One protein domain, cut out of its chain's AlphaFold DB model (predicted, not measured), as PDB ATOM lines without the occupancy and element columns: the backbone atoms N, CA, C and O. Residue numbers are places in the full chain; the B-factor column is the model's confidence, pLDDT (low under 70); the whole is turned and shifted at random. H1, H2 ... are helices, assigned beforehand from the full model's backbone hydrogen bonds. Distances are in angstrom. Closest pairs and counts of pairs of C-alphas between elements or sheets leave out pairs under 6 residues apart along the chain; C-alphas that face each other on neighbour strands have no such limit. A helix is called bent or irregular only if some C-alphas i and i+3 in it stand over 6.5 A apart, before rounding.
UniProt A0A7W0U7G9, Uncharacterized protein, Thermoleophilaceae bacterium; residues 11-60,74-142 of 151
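This is residues 11 to 60 and 74 to 142 of the 151 residues of an uncharacterized protein of Thermoleophilaceae bacterium (UniProt A0A7W0U7G9). The longest helix, H4, packs along H1 and crosses H5, while H1, H2 and H5 form a small up-and-down bundle, each running against the one before it in the chain. H3 crosses one end of H5, H6 packs steeply on H2 toward the other end, and H7 packs on H3. The printed part has 119 residues, with seven named helices, H1 to H7 in chain order, and no named strand: all helix. It is compact, with a radius of gyration of the C-alphas of 13.5 A and spans of 44 by 32 by 22 A.

H4, residues 75 to 99, touches H1, residues 13 to 28, opposite ways at a shallow tilt of 26 degrees; their closest C-alphas, Pro 27 and Gly 79, are 5.2 A apart. With residues 89 to 97 alone it touches the hub H5, residues 107 to 118, at a steep tilt of 55 degrees, closest at C-alphas 93 and 109, 4.7 A. H2, residues 32 to 45, forms a hairpin with H1, closest at C-alphas 26 and 35, 5.7 A, and touches H5 at a shallow tilt of 9 degrees, closest at C-alphas 36 and 118, 6.9 A. H3, residues 47 to 55, is about perpendicular to H5, closest at C-alphas 49 and 108, 5.9 A. H6, residues 120 to 128, touches H2, closest at C-alphas 36 and 122, 5.4 A. H7, residues 133 to 141, touches H3, closest at C-alphas 52 and 139, 5.7 A. Every O i to N i+4 pair is within hydrogen-bond range in H3, H5, H6 and H7; H1 has 10 of 12, H2 9 of 10 and H4 20 of 21.

H4 is 36.2 A long, H1 24.2 A, H2 20.4 A and H5 16.2 A. H1 begins at C-alpha 13 (20.238, 28.119, -7.751); H7 ends at C-alpha 141 (24.877, 48.515, -5.335). H1 is only just irregular, with C-alphas 24 and 27 6.6 A apart.

The farthest C-alphas, Gly 74 and Gly 142, are 44.4 A apart. Residues 61 to 73 are not printed, and C-alphas 60 and 74 are 29.8 A apart across the cut. Of the links printed whole, none is long. Residues 74 to 80 are under pLDDT 70.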
ATOM      1  N   LEU A  11      13.333  30.104  -5.491       94.69
ATOM      2  CA  LEU A  11      14.724  30.290  -5.097       94.69
ATOM      3  C   LEU A  11      15.615  30.237  -6.340       94.69
ATOM      4  O   LEU A  11      15.442  29.367  -7.197       94.69
ATOM      5  N   SER A  12      16.603  31.128  -6.416       96.88
ATOM      6  CA  SER A  12      17.689  30.958  -7.377       96.88
ATOM      7  C   SER A  12      18.519  29.711  -7.038       96.88
ATOM      8  O   SER A  12      18.450  29.169  -5.926       96.88
ATOM      9  N   GLN A  13      19.338  29.250  -7.986       96.69
ATOM     10  CA  GLN A  13      20.238  28.119  -7.751       96.69
ATOM     11  C   GLN A  13      21.206  28.406  -6.592       96.69
ATOM     12  O   GLN A  13      21.303  27.603  -5.666       96.69
ATOM     13  N   ASP A  14      21.853  29.574  -6.591       97.56
ATOM     14  CA  ASP A  14      22.764  29.975  -5.513       97.56
ATOM     15  C   ASP A  14      22.052  30.092  -4.165       97.56
ATOM     16  O   ASP A  14      22.571  29.635  -3.150       97.56
ATOM     17  N   ALA A  15      20.838  30.652  -4.139       97.25
ATOM     18  CA  ALA A  15      20.041  30.739  -2.920       97.25
ATOM     19  C   ALA A  15      19.693  29.348  -2.368       97.25
ATOM     20  O   ALA A  15      19.783  29.110  -1.163       97.25
ATOM     21  N   THR A  16      19.368  28.407  -3.255       97.56
ATOM     22  CA  THR A  16      19.122  27.004  -2.897       97.56
ATOM     23  C   THR A  16      20.370  26.357  -2.300       97.56
ATOM     24  O   THR A  16      20.280  25.716  -1.252       97.56
ATOM     25  N   ILE A  17      21.539  26.555  -2.920       97.38
ATOM     26  CA  ILE A  17      22.816  26.027  -2.420       97.38
ATOM     27  C   ILE A  17      23.138  26.617  -1.043       97.38
ATOM     28  O   ILE A  17      23.451  25.867  -0.119       97.38
ATOM     29  N   VAL A  18      22.991  27.933  -0.872       97.31
ATOM     30  CA  VAL A  18      23.230  28.614   0.408       97.31
ATOM     31  C   VAL A  18      22.348  28.035   1.514       97.31
ATOM     32  O   VAL A  18      22.849  27.671   2.576       97.31
ATOM     33  N   LEU A  19      21.043  27.893   1.275       96.94
ATOM     34  CA  LEU A  19      20.133  27.327   2.272       96.94
ATOM     35  C   LEU A  19      20.449  25.853   2.563       96.94
ATOM     36  O   LEU A  19      20.422  25.444   3.723       96.94
ATOM     37  N   ALA A  20      20.794  25.057   1.548       95.81
ATOM     38  CA  ALA A  20      21.166  23.656   1.730       95.81
ATOM     39  C   ALA A  20      22.444  23.498   2.575       95.81
ATOM     40  O   ALA A  20      22.464  22.703   3.513       95.81
ATOM     41  N   LEU A  21      23.485  24.289   2.300       95.19
ATOM     42  CA  LEU A  21      24.732  24.284   3.071       95.19
ATOM     43  C   LEU A  21      24.548  24.848   4.486       95.19
ATOM     44  O   LEU A  21      25.181  24.382   5.437       95.19
ATOM     45  N   ALA A  22      23.661  25.826   4.673       94.12
ATOM     46  CA  ALA A  22      23.313  26.309   6.007       94.12
ATOM     47  C   ALA A  22      22.654  25.198   6.845       94.12
ATOM     48  O   ALA A  22      23.059  24.973   7.984       94.12
ATOM     49  N   ARG A  23      21.717  24.430   6.269       93.62
ATOM     50  CA  ARG A  23      21.068  23.291   6.955       93.62
ATOM     51  C   ARG A  23      22.052  22.225   7.414       93.62
ATOM     52  O   ARG A  23      21.838  21.611   8.451       93.62
ATOM     53  N   THR A  24      23.126  21.999   6.664       91.31
ATOM     54  CA  THR A  24      24.130  20.995   7.031       91.31
ATOM     55  C   THR A  24      25.203  21.538   7.969       91.31
ATOM     56  O   THR A  24      25.780  20.766   8.726       91.31
ATOM     57  N   SER A  25      25.471  22.846   7.969       89.88
ATOM     58  CA  SER A  25      26.544  23.439   8.778       89.88
ATOM     59  C   SER A  25      26.081  23.968  10.138       89.88
ATOM     60  O   SER A  25      26.809  23.811  11.125       89.88
ATOM     61  N   LEU A  26      24.890  24.572  10.226       89.56
ATOM     62  CA  LEU A  26      24.373  25.177  11.459       89.56
ATOM     63  C   LEU A  26      24.186  24.199  12.626       89.56
ATOM     64  O   LEU A  26      24.489  24.619  13.737       89.56
ATOM     65  N   PRO A  27      23.804  22.917  12.444       88.00
ATOM     66  CA  PRO A  27      23.684  21.971  13.560       88.00
ATOM     67  C   PRO A  27      24.961  21.767  14.390       88.00
ATOM     68  O   PRO A  27      24.904  21.210  15.484       88.00
ATOM     69  N   PHE A  28      26.120  22.189  13.875       82.81
ATOM     70  CA  PHE A  28      27.401  22.135  14.581       82.81
ATOM     71  C   PHE A  28      27.736  23.423  15.344       82.81
ATOM     72  O   PHE A  28      28.779  23.480  15.996       82.81
ATOM     73  N   ALA A  29      26.923  24.473  15.217       86.88
ATOM     74  CA  ALA A  29      27.122  25.717  15.937       86.88
ATOM     75  C   ALA A  29      26.705  25.557  17.401       86.88
ATOM     76  O   ALA A  29      25.592  25.149  17.707       86.88
ATOM     77  N   MET A  30      27.608  25.921  18.309       84.69
ATOM     78  CA  MET A  30      27.354  25.923  19.753       84.69
ATOM     79  C   MET A  30      26.926  27.304  20.269       84.69
ATOM     80  O   MET A  30      26.692  27.484  21.461       84.69
ATOM     81  N   SER A  31      26.865  28.313  19.393       87.06
ATOM     82  CA  SER A  31      26.494  29.681  19.754       87.06
ATOM     83  C   SER A  31      25.933  30.461  18.563       87.06
ATOM     84  O   SER A  31      26.203  30.144  17.405       87.06
ATOM     85  N   ARG A  32      25.202  31.549  18.843       89.06
ATOM     86  CA  ARG A  32      24.719  32.506  17.827       89.06
ATOM     87  C   ARG A  32      25.852  33.092  16.981       89.06
ATOM     88  O   ARG A  32      25.670  33.284  15.785       89.06
ATOM     89  N   THR A  33      27.011  33.356  17.587       90.25
ATOM     90  CA  THR A  33      28.211  33.824  16.876       90.25
ATOM     91  C   THR A  33      28.702  32.768  15.893       90.25
ATOM     92  O   THR A  33      28.931  33.062  14.729       90.25
ATOM     93  N   GLN A  34      28.765  31.512  16.334       89.88
ATOM     94  CA  GLN A  34      29.141  30.376  15.496       89.88
ATOM     95  C   GLN A  34      28.141  30.100  14.359       89.88
ATOM     96  O   GLN A  34      28.533  29.622  13.293       89.88
ATOM     97  N   GLU A  35      26.853  30.368  14.566       93.06
ATOM     98  CA  GLU A  35      25.854  30.327  13.497       93.06
ATOM     99  C   GLU A  35      26.087  31.454  12.476       93.06
ATOM    100  O   GLU A  35      26.113  31.192  11.274       93.06
ATOM    101  N   ALA A  36      26.294  32.693  12.940       93.75
ATOM    102  CA  ALA A  36      26.572  33.846  12.080       93.75
ATOM    103  C   ALA A  36      27.854  33.649  11.250       93.75
ATOM    104  O   ALA A  36      27.857  33.915  10.050       93.75
ATOM    105  N   GLU A  37      28.902  33.092  11.859       92.25
ATOM    106  CA  GLU A  37      30.152  32.724  11.192       92.25
ATOM    107  C   GLU A  37      29.910  31.751  10.023       92.25
ATOM    108  O   GLU A  37      30.435  31.928   8.921       92.25
ATOM    109  N   ARG A  38      29.082  30.723  10.250       93.38
ATOM    110  CA  ARG A  38      28.728  29.726   9.231       93.38
ATOM    111  C   ARG A  38      27.875  30.328   8.119       93.38
ATOM    112  O   ARG A  38      28.149  30.047   6.956       93.38
ATOM    113  N   TRP A  39      26.903  31.181   8.447       95.88
ATOM    114  CA  TRP A  39      26.136  31.922   7.443       95.88
ATOM    115  C   TRP A  39      27.036  32.779   6.561       95.88
ATOM    116  O   TRP A  39      26.912  32.726   5.340       95.88
ATOM    117  N   LEU A  40      27.961  33.529   7.164       95.19
ATOM    118  CA  LEU A  40      28.892  34.376   6.427       95.19
ATOM    119  C   LEU A  40      29.796  33.539   5.517       95.19
ATOM    120  O   LEU A  40      29.952  33.877   4.347       95.19
ATOM    121  N   ARG A  41      30.302  32.394   5.995       92.81
ATOM    122  CA  ARG A  41      31.069  31.452   5.163       92.81
ATOM    123  C   ARG A  41      30.267  30.970   3.954       92.81
ATOM    124  O   ARG A  41      30.774  31.002   2.839       92.81
ATOM    125  N   VAL A  42      29.031  30.525   4.160       94.75
ATOM    126  CA  VAL A  42      28.200  29.993   3.072       94.75
ATOM    127  C   VAL A  42      27.819  31.089   2.069       94.75
ATOM    128  O   VAL A  42      27.933  30.877   0.865       94.75
ATOM    129  N   LEU A  43      27.428  32.278   2.541       96.19
ATOM    130  CA  LEU A  43      27.101  33.424   1.681       96.19
ATOM    131  C   LEU A  43      28.297  33.885   0.844       96.19
ATOM    132  O   LEU A  43      28.142  34.213  -0.327       96.19
ATOM    133  N   ARG A  44      29.496  33.859   1.427       95.19
ATOM    134  CA  ARG A  44      30.752  34.242   0.774       95.19
ATOM    135  C   ARG A  44      31.114  33.368  -0.439       95.19
ATOM    136  O   ARG A  44      31.898  33.809  -1.283       95.19
ATOM    137  N   MET A  45      30.569  32.156  -0.544       93.81
ATOM    138  CA  MET A  45      30.892  31.209  -1.621       93.81
ATOM    139  C   MET A  45      29.951  31.282  -2.831       93.81
ATOM    140  O   MET A  45      30.306  30.760  -3.886       93.81
ATOM    141  N   HIS A  46      28.768  31.898  -2.711       94.75
ATOM    142  CA  HIS A  46      27.707  31.721  -3.711       94.75
ATOM    143  C   HIS A  46      26.991  33.017  -4.109       94.75
ATOM    144  O   HIS A  46      26.627  33.854  -3.277       94.75
ATOM    145  N   GLY A  47      26.717  33.131  -5.410       93.94
ATOM    146  CA  GLY A  47      25.949  34.213  -6.020       93.94
ATOM    147  C   GLY A  47      26.542  35.612  -5.844       93.94
ATOM    148  O   GLY A  47      27.710  35.792  -5.505       93.94
ATOM    149  N   HIS A  48      25.693  36.618  -6.065       95.38
ATOM    150  CA  HIS A  48      26.081  38.033  -6.057       95.38
ATOM    151  C   HIS A  48      26.697  38.469  -4.713       95.38
ATOM    152  O   HIS A  48      27.751  39.094  -4.692       95.38
ATOM    153  N   VAL A  49      26.108  38.060  -3.584       97.06
ATOM    154  CA  VAL A  49      26.684  38.334  -2.252       97.06
ATOM    155  C   VAL A  49      28.075  37.723  -2.091       97.06
ATOM    156  O   VAL A  49      28.961  38.371  -1.538       97.06
ATOM    157  N   GLY A  50      28.295  36.510  -2.603       95.75
ATOM    158  CA  GLY A  50      29.611  35.883  -2.591       95.75
ATOM    159  C   GLY A  50      30.650  36.701  -3.354       95.75
ATOM    160  O   GLY A  50      31.735  36.934  -2.826       95.75
ATOM    161  N   ALA A  51      30.298  37.180  -4.549       95.56
ATOM    162  CA  ALA A  51      31.164  38.033  -5.363       95.56
ATOM    163  C   ALA A  51      31.479  39.379  -4.681       95.56
ATOM    164  O   ALA A  51      32.638  39.780  -4.640       95.56
ATOM    165  N   ALA A  52      30.484  40.029  -4.070       96.56
ATOM    166  CA  ALA A  52      30.687  41.282  -3.342       96.56
ATOM    167  C   ALA A  52      31.621  41.097  -2.133       96.56
ATOM    168  O   ALA A  52      32.603  41.815  -1.969       96.56
ATOM    169  N   LEU A  53      31.386  40.070  -1.312       95.50
ATOM    170  CA  LEU A  53      32.262  39.781  -0.173       95.50
ATOM    171  C   LEU A  53      33.689  39.400  -0.625       95.50
ATOM    172  O   LEU A  53      34.653  39.694   0.076       95.50
ATOM    173  N   GLN A  54      33.842  38.753  -1.785       94.31
ATOM    174  CA  GLN A  54      35.148  38.462  -2.400       94.31
ATOM    175  C   GLN A  54      35.896  39.729  -2.799       94.31
ATOM    176  O   GLN A  54      37.077  39.854  -2.482       94.31
ATOM    177  N   SER A  55      35.199  40.647  -3.466       94.81
ATOM    178  CA  SER A  55      35.727  41.944  -3.896       94.81
ATOM    179  C   SER A  55      36.231  42.775  -2.713       94.81
ATOM    180  O   SER A  55      37.339  43.305  -2.745       94.81
ATOM    181  N   LEU A  56      35.488  42.755  -1.601       94.19
ATOM    182  CA  LEU A  56      35.854  43.413  -0.341       94.19
ATOM    183  C   LEU A  56      36.996  42.723   0.425       94.19
ATOM    184  O   LEU A  56      37.308  43.103   1.550       94.19
ATOM    185  N   GLY A  57      37.610  41.680  -0.138       90.62
ATOM    186  CA  GLY A  57      38.745  40.997   0.476       90.62
ATOM    187  C   GLY A  57      38.386  40.142   1.691       90.62
ATOM    188  O   GLY A  57      39.291  39.701   2.398       90.62
ATOM    189  N   VAL A  58      37.097  39.853   1.926       88.94
ATOM    190  CA  VAL A  58      36.665  38.969   3.019       88.94
ATOM    191  C   VAL A  58      37.335  37.610   2.814       88.94
ATOM    192  O   VAL A  58      37.056  36.945   1.803       88.94
ATOM    193  N   PRO A  59      38.222  37.175   3.728       82.31
ATOM    194  CA  PRO A  59      38.995  35.966   3.528       82.31
ATOM    195  C   PRO A  59      38.100  34.733   3.622       82.31
ATOM    196  O   PRO A  59      37.084  34.709   4.327       82.31
ATOM    197  N   GLU A  60      38.530  33.660   2.965       72.94
ATOM    198  CA  GLU A  60      38.042  32.321   3.271       72.94
ATOM    199  C   GLU A  60      38.626  31.903   4.633       72.94
ATOM    200  O   GLU A  60      39.680  31.283   4.737       72.94
ATOM    201  N   GLY A  74      22.931  17.454  24.445       53.28
ATOM    202  CA  GLY A  74      21.818  18.293  23.935       53.28
ATOM    203  C   GLY A  74      21.494  18.215  22.429       53.28
ATOM    204  O   GLY A  74      20.456  18.706  21.999       53.28
ATOM    205  N   ARG A  75      22.322  17.519  21.631       56.25
ATOM    206  CA  ARG A  75      22.329  17.496  20.146       56.25
ATOM    207  C   ARG A  75      20.964  17.440  19.418       56.25
ATOM    208  O   ARG A  75      20.858  17.964  18.314       56.25
ATOM    209  N   TRP A  76      19.934  16.808  19.986       53.25
ATOM    210  CA  TRP A  76      18.611  16.676  19.351       53.25
ATOM    211  C   TRP A  76      17.721  17.922  19.487       53.25
ATOM    212  O   TRP A  76      16.919  18.200  18.595       53.25
ATOM    213  N   GLU A  77      17.833  18.661  20.590       59.44
ATOM    214  CA  GLU A  77      17.104  19.922  20.792       59.44
ATOM    215  C   GLU A  77      17.777  21.052  20.008       59.44
ATOM    216  O   GLU A  77      17.099  21.829  19.333       59.44
ATOM    217  N   ASP A  78      19.111  21.046  19.980       65.69
ATOM    218  CA  ASP A  78      19.902  21.982  19.186       65.69
ATOM    219  C   ASP A  78      19.628  21.820  17.685       65.69
ATOM    220  O   ASP A  78      19.401  22.809  16.996       65.69
ATOM    221  N   GLY A  79      19.578  20.591  17.156       62.09
ATOM    222  CA  GLY A  79      19.294  20.348  15.733       62.09
ATOM    223  C   GLY A  79      17.971  20.966  15.257       62.09
ATOM    224  O   GLY A  79      17.952  21.652  14.236       62.09
ATOM    225  N   ARG A  80      16.890  20.814  16.038       68.69
ATOM    226  CA  ARG A  80      15.583  21.424  15.728       68.69
ATOM    227  C   ARG A  80      15.635  22.951  15.751       68.69
ATOM    228  O   ARG A  80      15.137  23.587  14.829       68.69
ATOM    229  N   ARG A  81      16.318  23.540  16.738       77.38
ATOM    230  CA  ARG A  81      16.521  24.997  16.816       77.38
ATOM    231  C   ARG A  81      17.263  25.549  15.585       77.38
ATOM    232  O   ARG A  81      16.965  26.655  15.126       77.38
ATOM    233  N   HIS A  82      18.236  24.809  15.055       76.31
ATOM    234  CA  HIS A  82      18.972  25.212  13.853       76.31
ATOM    235  C   HIS A  82      18.116  25.114  12.583       76.31
ATOM    236  O   HIS A  82      18.115  26.061  11.794       76.31
ATOM    237  N   ASP A  83      17.333  24.043  12.416       74.31
ATOM    238  CA  ASP A  83      16.364  23.923  11.315       74.31
ATOM    239  C   ASP A  83      15.315  25.050  11.363       74.31
ATOM    240  O   ASP A  83      15.057  25.694  10.341       74.31
ATOM    241  N   ASP A  84      14.804  25.388  12.553       85.06
ATOM    242  CA  ASP A  84      13.902  26.531  12.756       85.06
ATOM    243  C   ASP A  84      14.548  27.859  12.332       85.06
ATOM    244  O   ASP A  84      13.875  28.793  11.883       85.06
ATOM    245  N   THR A  85      15.868  27.970  12.473       90.69
ATOM    246  CA  THR A  85      16.612  29.176  12.107       90.69
ATOM    247  C   THR A  85      16.780  29.292  10.595       90.69
ATOM    248  O   THR A  85      16.538  30.372  10.052       90.69
ATOM    249  N   VAL A  86      17.100  28.198   9.893       95.00
ATOM    250  CA  VAL A  86      17.110  28.187   8.418       95.00
ATOM    251  C   VAL A  86      15.719  28.497   7.875       95.00
ATOM    252  O   VAL A  86      15.593  29.345   6.993       95.00
ATOM    253  N   ALA A  87      14.675  27.857   8.409       93.19
ATOM    254  CA  ALA A  87      13.300  28.100   7.983       93.19
ATOM    255  C   ALA A  87      12.914  29.579   8.154       93.19
ATOM    256  O   ALA A  87      12.395  30.196   7.227       93.19
ATOM    257  N   ARG A  88      13.262  30.191   9.293       94.75
ATOM    258  CA  ARG A  88      13.031  31.620   9.555       94.75
ATOM    259  C   ARG A  88      13.769  32.534   8.575       94.75
ATOM    260  O   ARG A  88      13.191  33.522   8.126       94.75
ATOM    261  N   VAL A  89      15.028  32.228   8.257       97.50
ATOM    262  CA  VAL A  89      15.804  32.978   7.256       97.50
ATOM    263  C   VAL A  89      15.172  32.827   5.870       97.50
ATOM    264  O   VAL A  89      15.020  33.821   5.172       97.50
ATOM    265  N   CYS A  90      14.738  31.621   5.498       96.62
ATOM    266  CA  CYS A  90      14.053  31.362   4.232       96.62
ATOM    267  C   CYS A  90      12.754  32.177   4.106       96.62
ATOM    268  O   CYS A  90      12.586  32.906   3.131       96.62
ATOM    269  N   CYS A  91      11.882  32.140   5.122       95.38
ATOM    270  CA  CYS A  91      10.646  32.929   5.143       95.38
ATOM    271  C   CYS A  91      10.922  34.433   5.004       95.38
ATOM    272  O   CYS A  91      10.314  35.096   4.174       95.38
ATOM    273  N   ARG A  92      11.899  34.968   5.743       96.94
ATOM    274  CA  ARG A  92      12.268  36.388   5.627       96.94
ATOM    275  C   ARG A  92      12.863  36.740   4.269       96.94
ATOM    276  O   ARG A  92      12.639  37.839   3.778       96.94
ATOM    277  N   ALA A  93      13.629  35.839   3.658       97.44
ATOM    278  CA  ALA A  93      14.174  36.063   2.325       97.44
ATOM    279  C   ALA A  93      13.053  36.130   1.272       97.44
ATOM    280  O   ALA A  93      13.125  36.959   0.367       97.44
ATOM    281  N   LEU A  94      12.003  35.316   1.423       96.06
ATOM    282  CA  LEU A  94      10.787  35.403   0.607       96.06
ATOM    283  C   LEU A  94      10.068  36.743   0.807       96.06
ATOM    284  O   LEU A  94       9.692  37.380  -0.179       96.06
ATOM    285  N   ASP A  95       9.940  37.208   2.052       95.56
ATOM    286  CA  ASP A  95       9.354  38.521   2.350       95.56
ATOM    287  C   ASP A  95      10.152  39.653   1.687       95.56
ATOM    288  O   ASP A  95       9.570  40.522   1.039       95.56
ATOM    289  N   PHE A  96      11.486  39.631   1.793       96.19
ATOM    290  CA  PHE A  96      12.346  40.642   1.174       96.19
ATOM    291  C   PHE A  96      12.284  40.618  -0.353       96.19
ATOM    292  O   PHE A  96      12.226  41.683  -0.960       96.19
ATOM    293  N   ALA A  97      12.259  39.435  -0.972       95.75
ATOM    294  CA  ALA A  97      12.103  39.306  -2.421       95.75
ATOM    295  C   ALA A  97      10.736  39.807  -2.902       95.75
ATOM    296  O   ALA A  97      10.631  40.446  -3.946       95.75
ATOM    297  N   SER A  98       9.688  39.570  -2.111       93.88
ATOM    298  CA  SER A  98       8.343  40.062  -2.416       93.88
ATOM    299  C   SER A  98       8.269  41.588  -2.308       93.88
ATOM    300  O   SER A  98       7.680  42.241  -3.165       93.88
ATOM    301  N   GLN A  99       8.901  42.173  -1.284       93.62
ATOM    302  CA  GLN A  99       8.950  43.625  -1.073       93.62
ATOM    303  C   GLN A  99       9.776  44.359  -2.135       93.62
ATOM    304  O   GLN A  99       9.457  45.497  -2.469       93.62
ATOM    305  N   SER A 100      10.814  43.720  -2.681       89.81
ATOM    306  CA  SER A 100      11.626  44.266  -3.774       89.81
ATOM    307  C   SER A 100      11.032  44.016  -5.165       89.81
ATOM    308  O   SER A 100      11.647  44.407  -6.156       89.81
ATOM    309  N   ALA A 101       9.856  43.373  -5.252       90.19
ATOM    310  CA  ALA A 101       9.240  42.911  -6.499       90.19
ATOM    311  C   ALA A 101      10.195  42.069  -7.372       90.19
ATOM    312  O   ALA A 101      10.128  42.104  -8.601       90.19
ATOM    313  N   ALA A 102      11.097  41.313  -6.740       90.56
ATOM    314  CA  ALA A 102      12.029  40.451  -7.444       90.56
ATOM    315  C   ALA A 102      11.308  39.234  -8.039       90.56
ATOM    316  O   ALA A 102      10.449  38.627  -7.405       90.56
ATOM    317  N   GLU A 103      11.717  38.815  -9.237       90.81
ATOM    318  CA  GLU A 103      11.178  37.610  -9.883       90.81
ATOM    319  C   GLU A 103      11.639  36.313  -9.196       90.81
ATOM    320  O   GLU A 103      10.983  35.274  -9.297       90.81
ATOM    321  N   THR A 104      12.783  36.356  -8.501       94.31
ATOM    322  CA  THR A 104      13.371  35.210  -7.794       94.31
ATOM    323  C   THR A 104      14.030  35.622  -6.479       94.31
ATOM    324  O   THR A 104      14.559  36.728  -6.323       94.31
ATOM    325  N   VAL A 105      14.062  34.696  -5.521       97.19
ATOM    326  CA  VAL A 105      14.803  34.876  -4.269       97.19
ATOM    327  C   VAL A 105      16.283  34.578  -4.524       97.19
ATOM    328  O   VAL A 105      16.692  33.420  -4.593       97.19
ATOM    329  N   GLY A 106      17.094  35.627  -4.678       97.19
ATOM    330  CA  GLY A 106      18.558  35.540  -4.741       97.19
ATOM    331  C   GLY A 106      19.282  35.589  -3.384       97.19
ATOM    332  O   GLY A 106      18.673  35.771  -2.327       97.19
ATOM    333  N   THR A 107      20.617  35.489  -3.419       98.00
ATOM    334  CA  THR A 107      21.476  35.515  -2.216       98.00
ATOM    335  C   THR A 107      21.447  36.850  -1.470       98.00
ATOM    336  O   THR A 107      21.633  36.863  -0.257       98.00
ATOM    337  N   VAL A 108      21.121  37.955  -2.150       97.94
ATOM    338  CA  VAL A 108      20.913  39.280  -1.533       97.94
ATOM    339  C   VAL A 108      19.753  39.255  -0.532       97.94
ATOM    340  O   VAL A 108      19.890  39.747   0.586       97.94
ATOM    341  N   HIS A 109      18.635  38.605  -0.868       98.19
ATOM    342  CA  HIS A 109      17.506  38.474   0.060       98.19
ATOM    343  C   HIS A 109      17.859  37.601   1.269       98.19
ATOM    344  O   HIS A 109      17.426  37.885   2.385       98.19
ATOM    345  N   ILE A 110      18.694  36.572   1.074       98.31
ATOM    346  CA  ILE A 110      19.213  35.755   2.178       98.31
ATOM    347  C   ILE A 110      20.131  36.589   3.074       98.31
ATOM    348  O   ILE A 110      19.995  36.516   4.293       98.31
ATOM    349  N   LEU A 111      21.022  37.412   2.511       98.25
ATOM    350  CA  LEU A 111      21.861  38.322   3.295       98.25
ATOM    351  C   LEU A 111      21.001  39.241   4.173       98.25
ATOM    352  O   LEU A 111      21.231  39.313   5.378       98.25
ATOM    353  N   PHE A 112      19.973  39.883   3.609       98.06
ATOM    354  CA  PHE A 112      19.056  40.720   4.389       98.06
ATOM    355  C   PHE A 112      18.308  39.927   5.469       98.06
ATOM    356  O   PHE A 112      18.199  40.382   6.608       98.06
ATOM    357  N   ALA A 113      17.855  38.711   5.161       98.25
ATOM    358  CA  ALA A 113      17.217  37.827   6.131       98.25
ATOM    359  C   ALA A 113      18.151  37.416   7.281       98.25
ATOM    360  O   ALA A 113      17.724  37.386   8.440       98.25
ATOM    361  N   VAL A 114      19.423  37.139   6.994       97.94
ATOM    362  CA  VAL A 114      20.451  36.834   7.998       97.94
ATOM    363  C   VAL A 114      20.740  38.070   8.851       97.94
ATOM    364  O   VAL A 114      20.680  37.981  10.079       97.94
ATOM    365  N   LEU A 115      20.940  39.239   8.238       97.38
ATOM    366  CA  LEU A 115      21.118  40.506   8.954       97.38
ATOM    367  C   LEU A 115      19.939  40.803   9.888       97.38
ATOM    368  O   LEU A 115      20.149  41.122  11.054       97.38
ATOM    369  N   ALA A 116      18.700  40.599   9.438       96.50
ATOM    370  CA  ALA A 116      17.508  40.771  10.269       96.50
ATOM    371  C   ALA A 116      17.370  39.711  11.386       96.50
ATOM    372  O   ALA A 116      16.642  39.907  12.360       96.50
ATOM    373  N   THR A 117      18.033  38.558  11.258       96.06
ATOM    374  CA  THR A 117      17.953  37.446  12.222       96.06
ATOM    375  C   THR A 117      19.029  37.515  13.304       96.06
ATOM    376  O   THR A 117      18.766  37.159  14.459       96.06
ATOM    377  N   TYR A 118      20.223  37.974  12.938       94.81
ATOM    378  CA  TYR A 118      21.400  38.010  13.805       94.81
ATOM    379  C   TYR A 118      21.804  39.428  14.223       94.81
ATOM    380  O   TYR A 118      22.458  39.581  15.252       94.81
ATOM    381  N   GLY A 119      21.399  40.457  13.473       95.19
ATOM    382  CA  GLY A 119      21.679  41.859  13.773       95.19
ATOM    383  C   GLY A 119      23.162  42.103  14.031       95.19
ATOM    384  O   GLY A 119      24.019  41.718  13.234       95.19
ATOM    385  N   TRP A 120      23.453  42.683  15.197       94.81
ATOM    386  CA  TRP A 120      24.809  43.014  15.628       94.81
ATOM    387  C   TRP A 120      25.764  41.810  15.658       94.81
ATOM    388  O   TRP A 120      26.952  41.970  15.401       94.81
ATOM    389  N   THR A 121      25.275  40.589  15.910       94.75
ATOM    390  CA  THR A 121      26.134  39.392  15.887       94.75
ATOM    391  C   THR A 121      26.723  39.144  14.499       94.75
ATOM    392  O   THR A 121      27.879  38.751  14.394       94.75
ATOM    393  N   PHE A 122      25.960  39.393  13.432       95.88
ATOM    394  CA  PHE A 122      26.483  39.256  12.072       95.88
ATOM    395  C   PHE A 122      27.385  40.433  11.693       95.88
ATOM    396  O   PHE A 122      28.400  40.231  11.037       95.88
ATOM    397  N   ASP A 123      27.068  41.644  12.159       95.06
ATOM    398  CA  ASP A 123      27.928  42.819  11.945       95.06
ATOM    399  C   ASP A 123      29.304  42.637  12.573       95.06
ATOM    400  O   ASP A 123      30.316  42.967  11.963       95.06
ATOM    401  N   HIS A 124      29.347  42.073  13.777       93.19
ATOM    402  CA  HIS A 124      30.596  41.749  14.447       93.19
ATOM    403  C   HIS A 124      31.423  40.732  13.646       93.19
ATOM    404  O   HIS A 124      32.638  40.872  13.534       93.19
ATOM    405  N   GLU A 125      30.774  39.737  13.038       93.12
ATOM    406  CA  GLU A 125      31.438  38.740  12.196       93.12
ATOM    407  C   GLU A 125      31.934  39.307  10.855       93.12
ATOM    408  O   GLU A 125      32.985  38.878  10.370       93.12
ATOM    409  N   LEU A 126      31.231  40.284  10.274       93.94
ATOM    410  CA  LEU A 126      31.742  41.071   9.147       93.94
ATOM    411  C   LEU A 126      32.977  41.875   9.575       93.94
ATOM    412  O   LEU A 126      34.025  41.773   8.935       93.94
ATOM    413  N   TYR A 127      32.886  42.586  10.705       92.75
ATOM    414  CA  TYR A 127      33.959  43.438  11.223       92.75
ATOM    415  C   TYR A 127      35.238  42.649  11.514       92.75
ATOM    416  O   TYR A 127      36.325  43.048  11.102       92.75
ATOM    417  N   ARG A 128      35.120  41.475  12.146       90.75
ATOM    418  CA  ARG A 128      36.255  40.564  12.383       90.75
ATOM    419  C   ARG A 128      36.950  40.110  11.099       90.75
ATOM    420  O   ARG A 128      38.113  39.726  11.150       90.75
ATOM    421  N   ARG A 129      36.250  40.142   9.964       89.19
ATOM    422  CA  ARG A 129      36.782  39.793   8.639       89.19
ATOM    423  C   ARG A 129      37.212  41.006   7.816       89.19
ATOM    424  O   ARG A 129      37.522  40.841   6.641       89.19
ATOM    425  N   GLY A 130      37.256  42.190   8.426       90.50
ATOM    426  CA  GLY A 130      37.775  43.404   7.805       90.50
ATOM    427  C   GLY A 130      36.775  44.155   6.930       90.50
ATOM    428  O   GLY A 130      37.207  44.947   6.106       90.50
ATOM    429  N   THR A 131      35.467  43.924   7.089       94.69
ATOM    430  CA  THR A 131      34.442  44.702   6.376       94.69
ATOM    431  C   THR A 131      33.262  45.064   7.277       94.69
ATOM    432  O   THR A 131      33.104  44.531   8.373       94.69
ATOM    433  N   CYS A 132      32.386  45.957   6.834       95.31
ATOM    434  CA  CYS A 132      31.147  46.291   7.518       95.31
ATOM    435  C   CYS A 132      29.930  46.204   6.592       95.31
ATOM    436  O   CYS A 132      30.028  46.152   5.368       95.31
ATOM    437  N   ARG A 133      28.733  46.224   7.191       95.88
ATOM    438  CA  ARG A 133      27.460  46.181   6.453       95.88
ATOM    439  C   ARG A 133      27.374  47.251   5.357       95.88
ATOM    440  O   ARG A 133      26.855  46.962   4.286       95.88
ATOM    441  N   ALA A 134      27.846  48.467   5.634       95.94
ATOM    442  CA  ALA A 134      27.763  49.580   4.693       95.94
ATOM    443  C   ALA A 134      28.606  49.329   3.435       95.94
ATOM    444  O   ALA A 134      28.113  49.533   2.332       95.94
ATOM    445  N   GLU A 135      29.824  48.812   3.593       95.81
ATOM    446  CA  GLU A 135      30.702  48.453   2.473       95.81
ATOM    447  C   GLU A 135      30.107  47.314   1.643       95.81
ATOM    448  O   GLU A 135      30.076  47.404   0.423       95.81
ATOM    449  N   VAL A 136      29.548  46.285   2.292       96.31
ATOM    450  CA  VAL A 136      28.849  45.191   1.592       96.31
ATOM    451  C   VAL A 136      27.673  45.715   0.770       96.31
ATOM    452  O   VAL A 136      27.442  45.246  -0.341       96.31
ATOM    453  N   PHE A 137      26.915  46.679   1.293       96.69
ATOM    454  CA  PHE A 137      25.788  47.264   0.566       96.69
ATOM    455  C   PHE A 137      26.231  48.158  -0.587       96.69
ATOM    456  O   PHE A 137      25.653  48.049  -1.664       96.69
ATOM    457  N   ALA A 138      27.254  48.987  -0.379       94.81
ATOM    458  CA  ALA A 138      27.834  49.804  -1.436       94.81
ATOM    459  C   ALA A 138      28.378  48.923  -2.573       94.81
ATOM    460  O   ALA A 138      28.023  49.136  -3.729       94.81
ATOM    461  N   GLU A 139      29.110  47.856  -2.245       95.25
ATOM    462  CA  GLU A 139      29.619  46.900  -3.233       95.25
ATOM    463  C   GLU A 139      28.483  46.220  -4.018       95.25
ATOM    464  O   GLU A 139      28.526  46.141  -5.243       95.25
ATOM    465  N   LEU A 140      27.415  45.782  -3.338       95.12
ATOM    466  CA  LEU A 140      26.239  45.181  -3.986       95.12
ATOM    467  C   LEU A 140      25.455  46.162  -4.872       95.12
ATOM    468  O   LEU A 140      24.803  45.735  -5.826       95.12
ATOM    469  N   ALA A 141      25.481  47.452  -4.540       92.12
ATOM    470  CA  ALA A 141      24.877  48.515  -5.335       92.12
ATOM    471  C   ALA A 141      25.761  48.942  -6.524       92.12
ATOM    472  O   ALA A 141      25.298  49.683  -7.390       92.12
ATOM    473  N   GLY A 142      27.013  48.472  -6.584       88.12
ATOM    474  CA  GLY A 142      28.012  48.943  -7.541       88.12
ATOM    475  C   GLY A 142      28.485  50.373  -7.256       88.12
ATOM    476  O   GLY A 142      28.952  51.061  -8.163       88.12
TER     477      GLY A 142